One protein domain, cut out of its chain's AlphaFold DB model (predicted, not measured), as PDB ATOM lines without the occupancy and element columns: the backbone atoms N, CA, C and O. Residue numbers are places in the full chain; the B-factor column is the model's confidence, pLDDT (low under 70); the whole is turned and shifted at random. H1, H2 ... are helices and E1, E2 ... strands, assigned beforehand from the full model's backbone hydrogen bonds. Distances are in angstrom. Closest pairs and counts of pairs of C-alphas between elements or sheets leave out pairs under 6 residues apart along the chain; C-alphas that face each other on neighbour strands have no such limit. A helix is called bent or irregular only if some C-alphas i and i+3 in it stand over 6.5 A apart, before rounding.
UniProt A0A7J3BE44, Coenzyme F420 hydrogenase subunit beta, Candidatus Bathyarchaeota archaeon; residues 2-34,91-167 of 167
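What this domain is: This is residues 2 to 34 and 91 to 167 of the 167 residues of the protein "Coenzyme F420 hydrogenase subunit beta" of Candidatus Bathyarchaeota archaeon (UniProt A0A7J3BE44). This is a flat, spread-out arrangement round a small three-stranded sheet: H1 reaches the E1 edge with its first residues, H2 follows beyond it, and H3 stands up over E3. The longest helix, H4, is set off from the sheet and from the other helices. The printed part has 110 residues with four named helices and three named strands, in the order H1 H2 E1 E2 E3 H3 H4; the class is mostly helix, and the mixed sheet runs E1 E2 E3. The whole is only just compact, close to loose, with a radius of gyration of the C-alphas of 15.5 A and spans of 45 by 40 by 18 A.

How they stand to each other: Begin at H1, residues 2 to 12, which touches H2, residues 18 to 21; their closest C-alphas, of Gln 11 and Arg 18, are 5.6 A apart. H1 only grazes the sheet, with residues 2 to 5; its closest C-alpha pair with E1, residues 28 to 30, is Val 4 and Gly 29, 6.5 A. Next look at E2, residues 104 to 107, parallel to E1 at 26 degrees, where N 29 and O 104 are 2.8 A apart, within hydrogen-bond range. E3, residues 117 to 120, forms a hairpin with E2, antiparallel at 167 degrees; N 105 and O 119 are within hydrogen-bond range at 2.9 A. H3, residues 123 to 134, is on one face of the sheet, two layers, a sheet with a helix on one face. It lies over E3 at a height over the sheet of 8.6 A and stands up at 54 degrees from a local plane fitted to just 6 C-alphas; the closest C-alphas of H3 and E3, of Ala 120 and Glu 126, are 4.9 A apart. H4, residues 149 to 165, is not on the sheet and is apart from H1, H2 and H3. In H1 and H3 every O i to N i+4 pair is within hydrogen-bond range, in H4 12 of 13; H2 is too short for such a pair.

Where its parts are: Find C-alpha 2 at (-5.513, 40.384, 12.437), where H1 begins; it spans 15.1 A, and H2 4.9 A. E1 spans 6.8 A, E2 10.3 A and E3 10.0 A. H3 starts at C-alpha 123, (-17.659, 33.869, 29.163), and spans 16.4 A. H4 spans 25.5 A and ends at C-alpha 165, (-1.963, 28.035, 4.217); it is neither bent nor irregular, but only just: C-alphas 149 and 152 are 6.3 A apart.

The domain as a whole: The C-alphas farthest apart, of Leu 15 and Lys 147, are 45.6 A apart. Residues 35 to 90 are not printed, and C-alphas 34 and 91 are 5.8 A apart across this cut. The link from H3 to H4, residues 135 to 148, is long. Confidence is under 70 at residue 110, residues 144 to 149 and residue 167.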
ATOM      1  N   CYS A   2      -6.946  40.115  12.219       97.88
ATOM      2  CA  CYS A   2      -5.513  40.384  12.437       97.88
ATOM      3  C   CYS A   2      -5.220  41.423  13.540       97.88
ATOM      4  O   CYS A   2      -4.253  41.276  14.278       97.88
ATOM      5  N   GLN A   3      -6.079  42.434  13.711       97.81
ATOM      6  CA  GLN A   3      -5.979  43.398  14.818       97.81
ATOM      7  C   GLN A   3      -6.200  42.736  16.187       97.81
ATOM      8  O   GLN A   3      -5.470  43.009  17.134       97.81
ATOM      9  N   VAL A   4      -7.159  41.810  16.277       98.38
ATOM     10  CA  VAL A   4      -7.414  41.027  17.494       98.38
ATOM     11  C   VAL A   4      -6.235  40.100  17.795       98.38
ATOM     12  O   VAL A   4      -5.797  40.012  18.937       98.38
ATOM     13  N   GLN A   5      -5.656  39.469  16.771       97.75
ATOM     14  CA  GLN A   5      -4.437  38.669  16.918       97.75
ATOM     15  C   GLN A   5      -3.260  39.516  17.417       97.75
ATOM     16  O   GLN A   5      -2.540  39.084  18.312       97.75
ATOM     17  N   ALA A   6      -3.083  40.733  16.891       96.81
ATOM     18  CA  ALA A   6      -2.059  41.658  17.367       96.81
ATOM     19  C   ALA A   6      -2.263  42.008  18.849       96.81
ATOM     20  O   ALA A   6      -1.313  41.927  19.627       96.81
ATOM     21  N   LEU A   7      -3.501  42.309  19.257       97.56
ATOM     22  CA  LEU A   7      -3.841  42.561  20.655       97.56
ATOM     23  C   LEU A   7      -3.509  41.359  21.551       97.56
ATOM     24  O   LEU A   7      -2.762  41.507  22.516       97.56
ATOM     25  N   ARG A   8      -3.996  40.156  21.217       96.75
ATOM     26  CA  ARG A   8      -3.730  38.953  22.025       96.75
ATOM     27  C   ARG A   8      -2.247  38.583  22.050       96.75
ATOM     28  O   ARG A   8      -1.750  38.099  23.066       96.75
ATOM     29  N   ARG A   9      -1.500  38.866  20.977       96.12
ATOM     30  CA  ARG A   9      -0.041  38.695  20.949       96.12
ATOM     31  C   ARG A   9       0.662  39.666  21.894       96.12
ATOM     32  O   ARG A   9       1.578  39.252  22.595       96.12
ATOM     33  N   MET A  10       0.225  40.923  21.958       96.62
ATOM     34  CA  MET A  10       0.741  41.891  22.934       96.62
ATOM     35  C   MET A  10       0.374  41.516  24.379       96.62
ATOM     36  O   MET A  10       1.171  41.745  25.277       96.62
ATOM     37  N   GLN A  11      -0.781  40.889  24.610       95.44
ATOM     38  CA  GLN A  11      -1.159  40.411  25.946       95.44
ATOM     39  C   GLN A  11      -0.349  39.184  26.383       95.44
ATOM     40  O   GLN A  11      -0.039  39.031  27.560       95.44
ATOM     41  N   THR A  12       0.011  38.287  25.466       94.62
ATOM     42  CA  THR A  12       0.643  36.999  25.815       94.62
ATOM     43  C   THR A  12       2.165  36.983  25.665       94.62
ATOM     44  O   THR A  12       2.824  36.155  26.286       94.62
ATOM     45  N   SER A  13       2.749  37.894  24.881       95.31
ATOM     46  CA  SER A  13       4.198  37.955  24.673       95.31
ATOM     47  C   SER A  13       4.938  38.588  25.863       95.31
ATOM     48  O   SER A  13       4.497  39.627  26.357       95.31
ATOM     49  N   PRO A  14       6.122  38.070  26.251       92.19
ATOM     50  CA  PRO A  14       7.007  38.729  27.219       92.19
ATOM     51  C   PRO A  14       7.468  40.132  26.797       92.19
ATOM     52  O   PRO A  14       7.803  40.950  27.645       92.19
ATOM     53  N   LEU A  15       7.482  40.413  25.488       93.75
ATOM     54  CA  LEU A  15       7.844  41.718  24.916       93.75
ATOM     55  C   LEU A  15       6.617  42.606  24.652       93.75
ATOM     56  O   LEU A  15       6.724  43.659  24.027       93.75
ATOM     57  N   GLY A  16       5.431  42.157  25.058       92.38
ATOM     58  CA  GLY A  16       4.182  42.855  24.817       92.38
ATOM     59  C   GLY A  16       3.957  44.038  25.761       92.38
ATOM     60  O   GLY A  16       4.399  44.043  26.910       92.38
ATOM     61  N   CYS A  17       3.227  45.054  25.291       92.69
ATOM     62  CA  CYS A  17       2.894  46.244  26.078       92.69
ATOM     63  C   CYS A  17       1.723  45.978  27.047       92.69
ATOM     64  O   CYS A  17       0.641  46.552  26.914       92.69
ATOM     65  N   ARG A  18       1.942  45.104  28.037       91.06
ATOM     66  CA  ARG A  18       0.911  44.682  29.004       91.06
ATOM     67  C   ARG A  18       0.272  45.828  29.779       91.06
ATOM     68  O   ARG A  18      -0.941  45.857  29.939       91.06
ATOM     69  N   LYS A  19       1.065  46.848  30.132       92.31
ATOM     70  CA  LYS A  19       0.570  48.080  30.772       92.31
ATOM     71  C   LYS A  19      -0.567  48.758  30.000       92.31
ATOM     72  O   LYS A  19      -1.347  49.468  30.610       92.31
ATOM     73  N   LEU A  20      -0.637  48.586  28.680       92.12
ATOM     74  CA  LEU A  20      -1.743  49.084  27.865       92.12
ATOM     75  C   LEU A  20      -2.818  48.009  27.690       92.12
ATOM     76  O   LEU A  20      -4.004  48.272  27.860       92.12
ATOM     77  N   THR A  21      -2.409  46.799  27.315       94.75
ATOM     78  CA  THR A  21      -3.351  45.780  26.851       94.75
ATOM     79  C   THR A  21      -4.142  45.099  27.956       94.75
ATOM     80  O   THR A  21      -5.197  44.541  27.667       94.75
ATOM     81  N   ASP A  22      -3.667  45.137  29.198       92.06
ATOM     82  CA  ASP A  22      -4.353  44.522  30.340       92.06
ATOM     83  C   ASP A  22      -5.576  45.346  30.779       92.06
ATOM     84  O   ASP A  22      -6.472  44.831  31.440       92.06
ATOM     85  N   HIS A  23      -5.665  46.610  30.347       95.31
ATOM     86  CA  HIS A  23      -6.841  47.462  30.547       95.31
ATOM     87  C   HIS A  23      -7.911  47.294  29.458       95.31
ATOM     88  O   HIS A  23      -8.965  47.927  29.527       95.31
ATOM     89  N   VAL A  24      -7.667  46.462  28.440       96.50
ATOM     90  CA  VAL A  24      -8.677  46.173  27.417       96.50
ATOM     91  C   VAL A  24      -9.690  45.192  27.993       96.50
ATOM     92  O   VAL A  24      -9.444  43.989  28.035       96.50
ATOM     93  N   ALA A  25     -10.829  45.729  28.426       96.69
ATOM     94  CA  ALA A  25     -11.878  44.957  29.082       96.69
ATOM     95  C   ALA A  25     -12.702  44.094  28.115       96.69
ATOM     96  O   ALA A  25     -13.183  43.051  28.522       96.69
ATOM     97  N   LEU A  26     -12.869  44.512  26.857       97.56
ATOM     98  CA  LEU A  26     -13.722  43.832  25.880       97.56
ATOM     99  C   LEU A  26     -13.125  43.911  24.477       97.56
ATOM    100  O   LEU A  26     -12.732  44.987  24.019       97.56
ATOM    101  N   VAL A  27     -13.117  42.786  23.764       98.38
ATOM    102  CA  VAL A  27     -12.648  42.702  22.379       98.38
ATOM    103  C   VAL A  27     -13.761  42.211  21.460       98.38
ATOM    104  O   VAL A  27     -14.085  41.024  21.433       98.38
ATOM    105  N   ILE A  28     -14.291  43.114  20.631       98.44
ATOM    106  CA  ILE A  28     -15.245  42.770  19.569       98.44
ATOM    107  C   ILE A  28     -14.499  42.643  18.238       98.44
ATOM    108  O   ILE A  28     -13.892  43.594  17.744       98.44
ATOM    109  N   GLY A  29     -14.526  41.451  17.649       98.38
ATOM    110  CA  GLY A  29     -13.844  41.132  16.401       98.38
ATOM    111  C   GLY A  29     -14.793  41.064  15.212       98.38
ATOM    112  O   GLY A  29     -15.751  40.301  15.216       98.38
ATOM    113  N   LEU A  30     -14.496  41.787  14.136       97.56
ATOM    114  CA  LEU A  30     -15.280  41.676  12.905       97.56
ATOM    115  C   LEU A  30     -14.844  40.479  12.060       97.56
ATOM    116  O   LEU A  30     -13.644  40.190  11.938       97.56
ATOM    117  N   PHE A  31     -15.812  39.827  11.415       95.56
ATOM    118  CA  PHE A  31     -15.511  38.890  10.344       95.56
ATOM    119  C   PHE A  31     -14.856  39.646   9.183       95.56
ATOM    120  O   PHE A  31     -15.268  40.750   8.834       95.56
ATOM    121  N   CYS A  32     -13.843  39.058   8.554       95.75
ATOM    122  CA  CYS A  32     -13.117  39.716   7.472       95.75
ATOM    123  C   CYS A  32     -12.587  38.682   6.492       95.75
ATOM    124  O   CYS A  32     -11.812  37.813   6.889       95.75
ATOM    125  N   MET A  33     -12.931  38.802   5.211       93.56
ATOM    126  CA  MET A  33     -12.311  37.984   4.168       93.56
ATOM    127  C   MET A  33     -10.976  38.604   3.748       93.56
ATOM    128  O   MET A  33      -9.926  37.980   3.908       93.56
ATOM    129  N   GLU A  34     -11.016  39.868   3.328       92.75
ATOM    130  CA  GLU A  34      -9.908  40.640   2.758       92.75
ATOM    131  C   GLU A  34     -10.048  42.122   3.111       92.75
ATOM    132  O   GLU A  34     -11.116  42.571   3.529       92.75
ATOM    133  N   CYS A  91      -3.087  40.193   3.347       95.06
ATOM    134  CA  CYS A  91      -4.265  39.352   3.562       95.06
ATOM    135  C   CYS A  91      -4.137  37.954   2.957       95.06
ATOM    136  O   CYS A  91      -4.901  37.078   3.362       95.06
ATOM    137  N   LYS A  92      -3.209  37.737   2.015       92.38
ATOM    138  CA  LYS A  92      -3.016  36.436   1.362       92.38
ATOM    139  C   LYS A  92      -2.733  35.317   2.373       92.38
ATOM    140  O   LYS A  92      -3.532  34.388   2.376       92.38
ATOM    141  N   PRO A  93      -1.761  35.444   3.302       95.56
ATOM    142  CA  PRO A  93      -1.487  34.409   4.306       95.56
ATOM    143  C   PRO A  93      -2.466  34.416   5.498       95.56
ATOM    144  O   PRO A  93      -2.290  33.683   6.467       95.56
ATOM    145  N   CYS A  94      -3.492  35.277   5.505       96.94
ATOM    146  CA  CYS A  94      -4.418  35.359   6.632       96.94
ATOM    147  C   CYS A  94      -5.397  34.179   6.617       96.94
ATOM    148  O   CYS A  94      -6.213  34.059   5.705       96.94
ATOM    149  N   THR A  95      -5.389  33.377   7.681       97.25
ATOM    150  CA  THR A  95      -6.230  32.176   7.831       97.25
ATOM    151  C   THR A  95      -7.485  32.394   8.684       97.25
ATOM    152  O   THR A  95      -8.358  31.536   8.736       97.25
ATOM    153  N   ASP A  96      -7.632  33.550   9.332       97.69
ATOM    154  CA  ASP A  96      -8.728  33.807  10.273       97.69
ATOM    155  C   ASP A  96      -9.847  34.639   9.624       97.69
ATOM    156  O   ASP A  96      -9.657  35.817   9.295       97.69
ATOM    157  N   LEU A  97     -11.020  34.025   9.423       96.44
ATOM    158  CA  LEU A  97     -12.220  34.693   8.905       96.44
ATOM    159  C   LEU A  97     -13.036  35.349  10.015       96.44
ATOM    160  O   LEU A  97     -13.460  36.492   9.861       96.44
ATOM    161  N   THR A  98     -13.301  34.610  11.091       96.25
ATOM    162  CA  THR A  98     -14.335  34.956  12.078       96.25
ATOM    163  C   THR A  98     -13.774  35.663  13.308       96.25
ATOM    164  O   THR A  98     -14.496  35.877  14.271       96.25
ATOM    165  N   SER A  99     -12.507  36.078  13.282       98.00
ATOM    166  CA  SER A  99     -11.824  36.724  14.401       98.00
ATOM    167  C   SER A  99     -11.793  35.817  15.632       98.00
ATOM    168  O   SER A  99     -12.353  36.154  16.670       98.00
ATOM    169  N   GLU A 100     -11.160  34.653  15.490       97.88
ATOM    170  CA  GLU A 100     -11.234  33.505  16.413       97.88
ATOM    171  C   GLU A 100     -10.764  33.793  17.850       97.88
ATOM    172  O   GLU A 100     -11.101  33.044  18.758       97.88
ATOM    173  N   LEU A 101     -10.043  34.895  18.072       98.12
ATOM    174  CA  LEU A 101      -9.473  35.286  19.369       98.12
ATOM    175  C   LEU A 101     -10.183  36.478  20.054       98.12
ATOM    176  O   LEU A 101      -9.642  37.069  20.997       98.12
ATOM    177  N   ALA A 102     -11.341  36.898  19.539       98.62
ATOM    178  CA  ALA A 102     -12.155  37.957  20.147       98.62
ATOM    179  C   ALA A 102     -12.942  37.431  21.360       98.62
ATOM    180  O   ALA A 102     -12.999  36.226  21.562       98.62
ATOM    181  N   ASP A 103     -13.557  38.315  22.145       98.62
ATOM    182  CA  ASP A 103     -14.560  37.927  23.151       98.62
ATOM    183  C   ASP A 103     -15.923  37.704  22.484       98.62
ATOM    184  O   ASP A 103     -16.592  36.697  22.716       98.62
ATOM    185  N   ILE A 104     -16.279  38.611  21.567       98.44
ATOM    186  CA  ILE A 104     -17.446  38.510  20.687       98.44
ATOM    187  C   ILE A 104     -16.973  38.691  19.250       98.44
ATOM    188  O   ILE A 104     -16.270  39.654  18.938       98.44
ATOM    189  N   SER A 105     -17.396  37.811  18.349       97.62
ATOM    190  CA  SER A 105     -17.168  37.991  16.918       97.62
ATOM    191  C   SER A 105     -18.445  38.279  16.158       97.62
ATOM    192  O   SER A 105     -19.412  37.540  16.298       97.62
ATOM    193  N   VAL A 106     -18.430  39.301  15.303       95.75
ATOM    194  CA  VAL A 106     -19.623  39.771  14.589       95.75
ATOM    195  C   VAL A 106     -19.387  39.831  13.082       95.75
ATOM    196  O   VAL A 106     -18.351  40.315  12.621       95.75
ATOM    197  N   GLY A 107     -20.361  39.391  12.286       91.62
ATOM    198  CA  GLY A 107     -20.331  39.605  10.842       91.62
ATOM    199  C   GLY A 107     -21.665  39.396  10.138       91.62
ATOM    200  O   GLY A 107     -22.513  38.632  10.580       91.62
ATOM    201  N   GLY A 108     -21.836  40.069   8.998       85.12
ATOM    202  CA  GLY A 108     -23.044  39.980   8.163       85.12
ATOM    203  C   GLY A 108     -22.972  38.940   7.036       85.12
ATOM    204  O   GLY A 108     -23.845  38.895   6.171       85.12
ATOM    205  N   MET A 109     -21.905  38.135   6.971       77.31
ATOM    206  CA  MET A 109     -21.829  37.051   5.987       77.31
ATOM    207  C   MET A 109     -22.832  35.967   6.366       77.31
ATOM    208  O   MET A 109     -22.807  35.485   7.488       77.31
ATOM    209  N   ALA A 110     -23.671  35.567   5.413       69.38
ATOM    210  CA  ALA A 110     -24.704  34.552   5.606       69.38
ATOM    211  C   ALA A 110     -25.789  34.893   6.654       69.38
ATOM    212  O   ALA A 110     -26.472  33.992   7.133       69.38
ATOM    213  N   SER A 111     -25.996  36.177   6.964       71.75
ATOM    214  CA  SER A 111     -27.133  36.639   7.764       71.75
ATOM    215  C   SER A 111     -28.300  37.117   6.891       71.75
ATOM    216  O   SER A 111     -28.139  37.489   5.723       71.75
ATOM    217  N   SER A 112     -29.503  37.114   7.470       77.81
ATOM    218  CA  SER A 112     -30.672  37.777   6.884       77.81
ATOM    219  C   SER A 112     -30.446  39.294   6.789       77.81
ATOM    220  O   SER A 112     -29.718  39.857   7.611       77.81
ATOM    221  N   PRO A 113     -31.065  40.003   5.825       80.88
ATOM    222  CA  PRO A 113     -31.012  41.462   5.780       80.88
ATOM    223  C   PRO A 113     -31.417  42.084   7.123       80.88
ATOM    224  O   PRO A 113     -32.434  41.706   7.693       80.88
ATOM    225  N   GLY A 114     -30.607  43.021   7.623       84.94
ATOM    226  CA  GLY A 114     -30.821  43.666   8.926       84.94
ATOM    227  C   GLY A 114     -30.259  42.898  10.127       84.94
ATOM    228  O   GLY A 114     -30.206  43.457  11.212       84.94
ATOM    229  N   TRP A 115     -29.774  41.669   9.931       88.56
ATOM    230  CA  TRP A 115     -29.205  40.835  10.989       88.56
ATOM    231  C   TRP A 115     -27.695  40.674  10.838       88.56
ATOM    232  O   TRP A 115     -27.153  40.719   9.731       88.56
ATOM    233  N   SER A 116     -27.022  40.423  11.956       91.25
ATOM    234  CA  SER A 116     -25.626  39.985  11.999       91.25
ATOM    235  C   SER A 116     -25.526  38.668  12.753       91.25
ATOM    236  O   SER A 116     -26.332  38.385  13.632       91.25
ATOM    237  N   ILE A 117     -24.524  37.870  12.409       91.69
ATOM    238  CA  ILE A 117     -24.126  36.710  13.198       91.69
ATOM    239  C   ILE A 117     -23.222  37.219  14.311       91.69
ATOM    240  O   ILE A 117     -22.237  37.896  14.015       91.69
ATOM    241  N   ALA A 118     -23.545  36.876  15.555       93.81
ATOM    242  CA  ALA A 118     -22.692  37.091  16.714       93.81
ATOM    243  C   ALA A 118     -22.253  35.732  17.277       93.81
ATOM    244  O   ALA A 118     -23.073  34.836  17.451       93.81
ATOM    245  N   ILE A 119     -20.955  35.571  17.531       94.19
ATOM    246  CA  ILE A 119     -20.360  34.373  18.129       94.19
ATOM    247  C   ILE A 119     -19.710  34.800  19.443       94.19
ATOM    248  O   ILE A 119     -18.700  35.508  19.418       94.19
ATOM    249  N   ALA A 120     -20.271  34.365  20.569       96.88
ATOM    250  CA  ALA A 120     -19.602  34.455  21.862       96.88
ATOM    251  C   ALA A 120     -18.435  33.460  21.905       96.88
ATOM    252  O   ALA A 120     -18.580  32.307  21.497       96.88
ATOM    253  N   ARG A 121     -17.264  33.909  22.355       97.56
ATOM    254  CA  ARG A 121     -16.043  33.084  22.424       97.56
ATOM    255  C   ARG A 121     -15.486  32.952  23.829       97.56
ATOM    256  O   ARG A 121     -14.786  31.987  24.116       97.56
ATOM    257  N   THR A 122     -15.766  33.934  24.674       98.12
ATOM    258  CA  THR A 122     -15.397  33.942  26.086       98.12
ATOM    259  C   THR A 122     -16.649  34.102  26.933       98.12
ATOM    260  O   THR A 122     -17.665  34.597  26.443       98.12
ATOM    261  N   GLN A 123     -16.559  33.713  28.209       98.25
ATOM    262  CA  GLN A 123     -17.659  33.869  29.163       98.25
ATOM    263  C   GLN A 123     -18.142  35.324  29.216       98.25
ATOM    264  O   GLN A 123     -19.326  35.587  29.064       98.25
ATOM    265  N   LEU A 124     -17.200  36.271  29.284       97.88
ATOM    266  CA  LEU A 124     -17.491  37.701  29.222       97.88
ATOM    267  C   LEU A 124     -18.320  38.080  27.985       97.88
ATOM    268  O   LEU A 124     -19.275  38.842  28.087       97.88
ATOM    269  N   GLY A 125     -17.939  37.584  26.805       98.06
ATOM    270  CA  GLY A 125     -18.659  37.884  25.572       98.06
ATOM    271  C   GLY A 125     -20.074  37.303  25.548       98.06
ATOM    272  O   GLY A 125     -20.979  37.930  25.004       98.06
ATOM    273  N   GLU A 126     -20.269  36.122  26.136       97.69
ATOM    274  CA  GLU A 126     -21.585  35.497  26.273       97.69
ATOM    275  C   GLU A 126     -22.483  36.280  27.237       97.69
ATOM    276  O   GLU A 126     -23.615  36.605  26.879       97.69
ATOM    277  N   ASP A 127     -21.961  36.621  28.415       98.12
ATOM    278  CA  ASP A 127     -22.690  37.358  29.449       98.12
ATOM    279  C   ASP A 127     -23.130  38.729  28.923       98.12
ATOM    280  O   ASP A 127     -24.308  39.068  28.987       98.12
ATOM    281  N   LEU A 128     -22.226  39.469  28.269       97.62
ATOM    282  CA  LEU A 128     -22.545  40.775  27.686       97.62
ATOM    283  C   LEU A 128     -23.596  40.707  26.574       97.62
ATOM    284  O   LEU A 128     -24.417  41.615  26.456       97.62
ATOM    285  N   LEU A 129     -23.583  39.664  25.735       97.12
ATOM    286  CA  LEU A 129     -24.619  39.497  24.712       97.12
ATOM    287  C   LEU A 129     -25.986  39.230  25.346       97.12
ATOM    288  O   LEU A 129     -26.977  39.787  24.875       97.12
ATOM    289  N   LYS A 130     -26.038  38.409  26.402       96.81
ATOM    290  CA  LYS A 130     -27.274  38.130  27.145       96.81
ATOM    291  C   LYS A 130     -27.789  39.380  27.850       96.81
ATOM    292  O   LYS A 130     -28.930  39.754  27.626       96.81
ATOM    293  N   GLU A 131     -26.940  40.091  28.587       97.56
ATOM    294  CA  GLU A 131     -27.311  41.343  29.259       97.56
ATOM    295  C   GLU A 131     -27.806  42.409  28.268       97.56
ATOM    296  O   GLU A 131     -28.790  43.109  28.523       97.56
ATOM    297  N   ALA A 132     -27.164  42.525  27.101       97.25
ATOM    298  CA  ALA A 132     -27.608  43.429  26.043       97.25
ATOM    299  C   ALA A 132     -28.971  43.019  25.451       97.25
ATOM    300  O   ALA A 132     -29.760  43.886  25.069       97.25
ATOM    301  N   ALA A 133     -29.262  41.719  25.378       97.00
ATOM    302  CA  ALA A 133     -30.568  41.221  24.956       97.00
ATOM    303  C   ALA A 133     -31.647  41.481  26.018       97.00
ATOM    304  O   ALA A 133     -32.701  42.030  25.703       97.00
ATOM    305  N   ASP A 134     -31.354  41.162  27.279       97.62
ATOM    306  CA  ASP A 134     -32.271  41.317  28.413       97.62
ATOM    307  C   ASP A 134     -32.623  42.791  28.671       97.62
ATOM    308  O   ASP A 134     -33.748  43.118  29.050       97.62
ATOM    309  N   SER A 135     -31.681  43.702  28.411       97.81
ATOM    310  CA  SER A 135     -31.898  45.155  28.478       97.81
ATOM    311  C   SER A 135     -32.599  45.746  27.245       97.81
ATOM    312  O   SER A 135     -32.870  46.947  27.213       97.81
ATOM    313  N   GLY A 136     -32.908  44.932  26.230       96.81
ATOM    314  CA  GLY A 136     -33.608  45.361  25.017       96.81
ATOM    315  C   GLY A 136     -32.757  46.168  24.032       96.81
ATOM    316  O   GLY A 136     -33.307  46.787  23.121       96.81
ATOM    317  N   ILE A 137     -31.426  46.178  24.187       96.69
ATOM    318  CA  ILE A 137     -30.499  46.867  23.268       96.69
ATOM    319  C   ILE A 137     -30.396  46.113  21.936       96.69
ATOM    320  O   ILE A 137     -30.213  46.724  20.881       96.69
ATOM    321  N   LEU A 138     -30.499  44.784  21.977       95.75
ATOM    322  CA  LEU A 138     -30.462  43.926  20.800       95.75
ATOM    323  C   LEU A 138     -31.449  42.763  20.917       95.75
ATOM    324  O   LEU A 138     -31.901  42.413  22.000       95.75
ATOM    325  N   GLU A 139     -31.761  42.148  19.781       93.75
ATOM    326  CA  GLU A 139     -32.533  40.908  19.717       93.75
ATOM    327  C   GLU A 139     -31.579  39.757  19.373       93.75
ATOM    328  O   GLU A 139     -30.828  39.838  18.396       93.75
ATOM    329  N   LEU A 140     -31.605  38.681  20.163       92.38
ATOM    330  CA  LEU A 140     -30.882  37.447  19.859       92.38
ATOM    331  C   LEU A 140     -31.848  36.391  19.340       92.38
ATOM    332  O   LEU A 140     -32.926  36.186  19.893       92.38
ATOM    333  N   ARG A 141     -31.423  35.684  18.294       88.69
ATOM    334  CA  ARG A 141     -32.107  34.498  17.782       88.69
ATOM    335  C   ARG A 141     -31.114  33.345  17.695       88.69
ATOM    336  O   ARG A 141     -29.995  33.582  17.223       88.69
ATOM    337  N   PRO A 142     -31.497  32.126  18.114       84.44
ATOM    338  CA  PRO A 142     -30.679  30.942  17.904       84.44
ATOM    339  C   PRO A 142     -30.303  30.812  16.433       84.44
ATOM    340  O   PRO A 142     -31.102  31.033  15.520       84.44
ATOM    341  N   PHE A 143     -29.043  30.491  16.190       74.19
ATOM    342  CA  PHE A 143     -28.501  30.555  14.845       74.19
ATOM    343  C   PHE A 143     -28.999  29.398  13.957       74.19
ATOM    344  O   PHE A 143     -29.075  29.528  12.731       74.19
ATOM    345  N   GLU A 144     -29.414  28.294  14.578       68.50
ATOM    346  CA  GLU A 144     -30.053  27.119  13.979       68.50
ATOM    347  C   GLU A 144     -31.359  27.463  13.246       68.50
ATOM    348  O   GLU A 144     -31.742  26.769  12.307       68.50
ATOM    349  N   GLU A 145     -32.008  28.569  13.611       62.16
ATOM    350  CA  GLU A 145     -33.248  29.041  12.984       62.16
ATOM    351  C   GLU A 145     -32.997  29.819  11.676       62.16
ATOM    352  O   GLU A 145     -33.933  30.226  10.980       62.16
ATOM    353  N   THR A 146     -31.732  30.035  11.292       63.94
ATOM    354  CA  THR A 146     -31.383  30.774  10.071       63.94
ATOM    355  C   THR A 146     -31.345  29.868   8.834       63.94
ATOM    356  O   THR A 146     -30.706  28.820   8.809       63.94
ATOM    357  N   LYS A 147     -31.962  30.317   7.726       59.28
ATOM    358  CA  LYS A 147     -32.035  29.572   6.446       59.28
ATOM    359  C   LYS A 147     -30.677  29.173   5.843       59.28
ATOM    360  O   LYS A 147     -30.633  28.311   4.970       59.28
ATOM    361  N   LEU A 148     -29.590  29.844   6.229       63.94
ATOM    362  CA  LEU A 148     -28.249  29.635   5.671       63.94
ATOM    363  C   LEU A 148     -27.372  28.726   6.551       63.94
ATOM    364  O   LEU A 148     -26.450  28.097   6.023       63.94
ATOM    365  N   GLY A 149     -27.693  28.612   7.847       64.31
ATOM    366  CA  GLY A 149     -27.020  27.760   8.829       64.31
ATOM    367  C   GLY A 149     -25.510  28.006   8.994       64.31
ATOM    368  O   GLY A 149     -24.888  28.820   8.305       64.31
ATOM    369  N   LEU A 150     -24.877  27.239   9.895       74.12
ATOM    370  CA  LEU A 150     -23.420  27.328  10.178       74.12
ATOM    371  C   LEU A 150     -22.586  26.943   8.966       74.12
ATOM    372  O   LEU A 150     -21.476  27.435   8.776       74.12
ATOM    373  N   ASN A 151     -23.159  26.116   8.099       80.88
ATOM    374  CA  ASN A 151     -22.497  25.575   6.928       80.88
ATOM    375  C   ASN A 151     -21.957  26.661   5.993       80.88
ATOM    376  O   ASN A 151     -20.864  26.493   5.452       80.88
ATOM    377  N   ALA A 152     -22.674  27.771   5.799       83.38
ATOM    378  CA  ALA A 152     -22.211  28.839   4.916       83.38
ATOM    379  C   ALA A 152     -20.961  29.544   5.471       83.38
ATOM    380  O   ALA A 152     -19.960  29.678   4.762       83.38
ATOM    381  N   VAL A 153     -20.985  29.936   6.750       87.62
ATOM    382  CA  VAL A 153     -19.848  30.597   7.415       87.62
ATOM    383  C   VAL A 153     -18.661  29.645   7.533       87.62
ATOM    384  O   VAL A 153     -17.536  30.025   7.209       87.62
ATOM    385  N   SER A 154     -18.901  28.387   7.910       89.25
ATOM    386  CA  SER A 154     -17.862  27.356   8.007       89.25
ATOM    387  C   SER A 154     -17.185  27.093   6.662       89.25
ATOM    388  O   SER A 154     -15.958  27.034   6.597       89.25
ATOM    389  N   LYS A 155     -17.948  27.015   5.561       90.62
ATOM    390  CA  LYS A 155     -17.384  26.867   4.207       90.62
ATOM    391  C   LYS A 155     -16.478  28.039   3.832       90.62
ATOM    392  O   LYS A 155     -15.383  27.806   3.321       90.62
ATOM    393  N   LEU A 156     -16.906  29.274   4.103       91.38
ATOM    394  CA  LEU A 156     -16.097  30.472   3.848       91.38
ATOM    395  C   LEU A 156     -14.836  30.496   4.719       91.38
ATOM    396  O   LEU A 156     -13.755  30.805   4.222       91.38
ATOM    397  N   SER A 157     -14.959  30.120   5.995       93.94
ATOM    398  CA  SER A 157     -13.833  30.061   6.931       93.94
ATOM    399  C   SER A 157     -12.777  29.065   6.454       93.94
ATOM    400  O   SER A 157     -11.606  29.413   6.317       93.94
ATOM    401  N   LEU A 158     -13.200  27.855   6.076       94.50
ATOM    402  CA  LEU A 158     -12.315  26.825   5.530       94.50
ATOM    403  C   LEU A 158     -11.685  27.234   4.194       94.50
ATOM    404  O   LEU A 158     -10.520  26.930   3.948       94.50
ATOM    405  N   ALA A 159     -12.430  27.923   3.325       93.38
ATOM    406  CA  ALA A 159     -11.882  28.442   2.074       93.38
ATOM    407  C   ALA A 159     -10.769  29.467   2.331       93.38
ATOM    408  O   ALA A 159      -9.721  29.403   1.689       93.38
ATOM    409  N   LYS A 160     -10.964  30.365   3.306       95.31
ATOM    410  CA  LYS A 160      -9.939  31.327   3.712       95.31
ATOM    411  C   LYS A 160      -8.709  30.639   4.312       95.31
ATOM    412  O   LYS A 160      -7.600  30.991   3.925       95.31
ATOM    413  N   LYS A 161      -8.898  29.647   5.193       95.81
ATOM    414  CA  LYS A 161      -7.800  28.857   5.784       95.81
ATOM    415  C   LYS A 161      -6.942  28.192   4.711       95.81
ATOM    416  O   LYS A 161      -5.759  28.494   4.633       95.81
ATOM    417  N   ARG A 162      -7.560  27.426   3.802       95.25
ATOM    418  CA  ARG A 162      -6.848  26.763   2.692       95.25
ATOM    419  C   ARG A 162      -6.066  27.739   1.817       95.25
ATOM    420  O   ARG A 162      -4.952  27.439   1.411       95.25
ATOM    421  N   ARG A 163      -6.650  28.905   1.516       92.81
ATOM    422  CA  ARG A 163      -5.960  29.946   0.746       92.81
ATOM    423  C   ARG A 163      -4.747  30.491   1.499       92.81
ATOM    424  O   ARG A 163      -3.710  30.675   0.883       92.81
ATOM    425  N   GLY A 164      -4.900  30.777   2.791       90.38
ATOM    426  CA  GLY A 164      -3.833  31.346   3.610       90.38
ATOM    427  C   GLY A 164      -2.689  30.381   3.902       90.38
ATOM    428  O   GLY A 164      -1.554  30.821   3.985       90.38
ATOM    429  N   GLU A 165      -2.973  29.084   4.014       89.56
ATOM    430  CA  GLU A 165      -1.963  28.035   4.217       89.56
ATOM    431  C   GLU A 165      -1.140  27.739   2.954       89.56
ATOM    432  O   GLU A 165      -0.008  27.279   3.058       89.56
ATOM    433  N   GLY A 166      -1.704  27.987   1.769       77.94
ATOM    434  CA  GLY A 166      -1.025  27.796   0.483       77.94
ATOM    435  C   GLY A 166      -0.333  29.044  -0.078       77.94
ATOM    436  O   GLY A 166       0.159  28.982  -1.203       77.94
ATOM    437  N   ALA A 167      -0.356  30.166   0.647       69.19
ATOM    438  CA  ALA A 167       0.206  31.458   0.240       69.19
ATOM    439  C   ALA A 167       1.563  31.724   0.899       69.19
ATOM    440  O   ALA A 167       2.414  32.333   0.213       69.19
TER     441      ALA A 167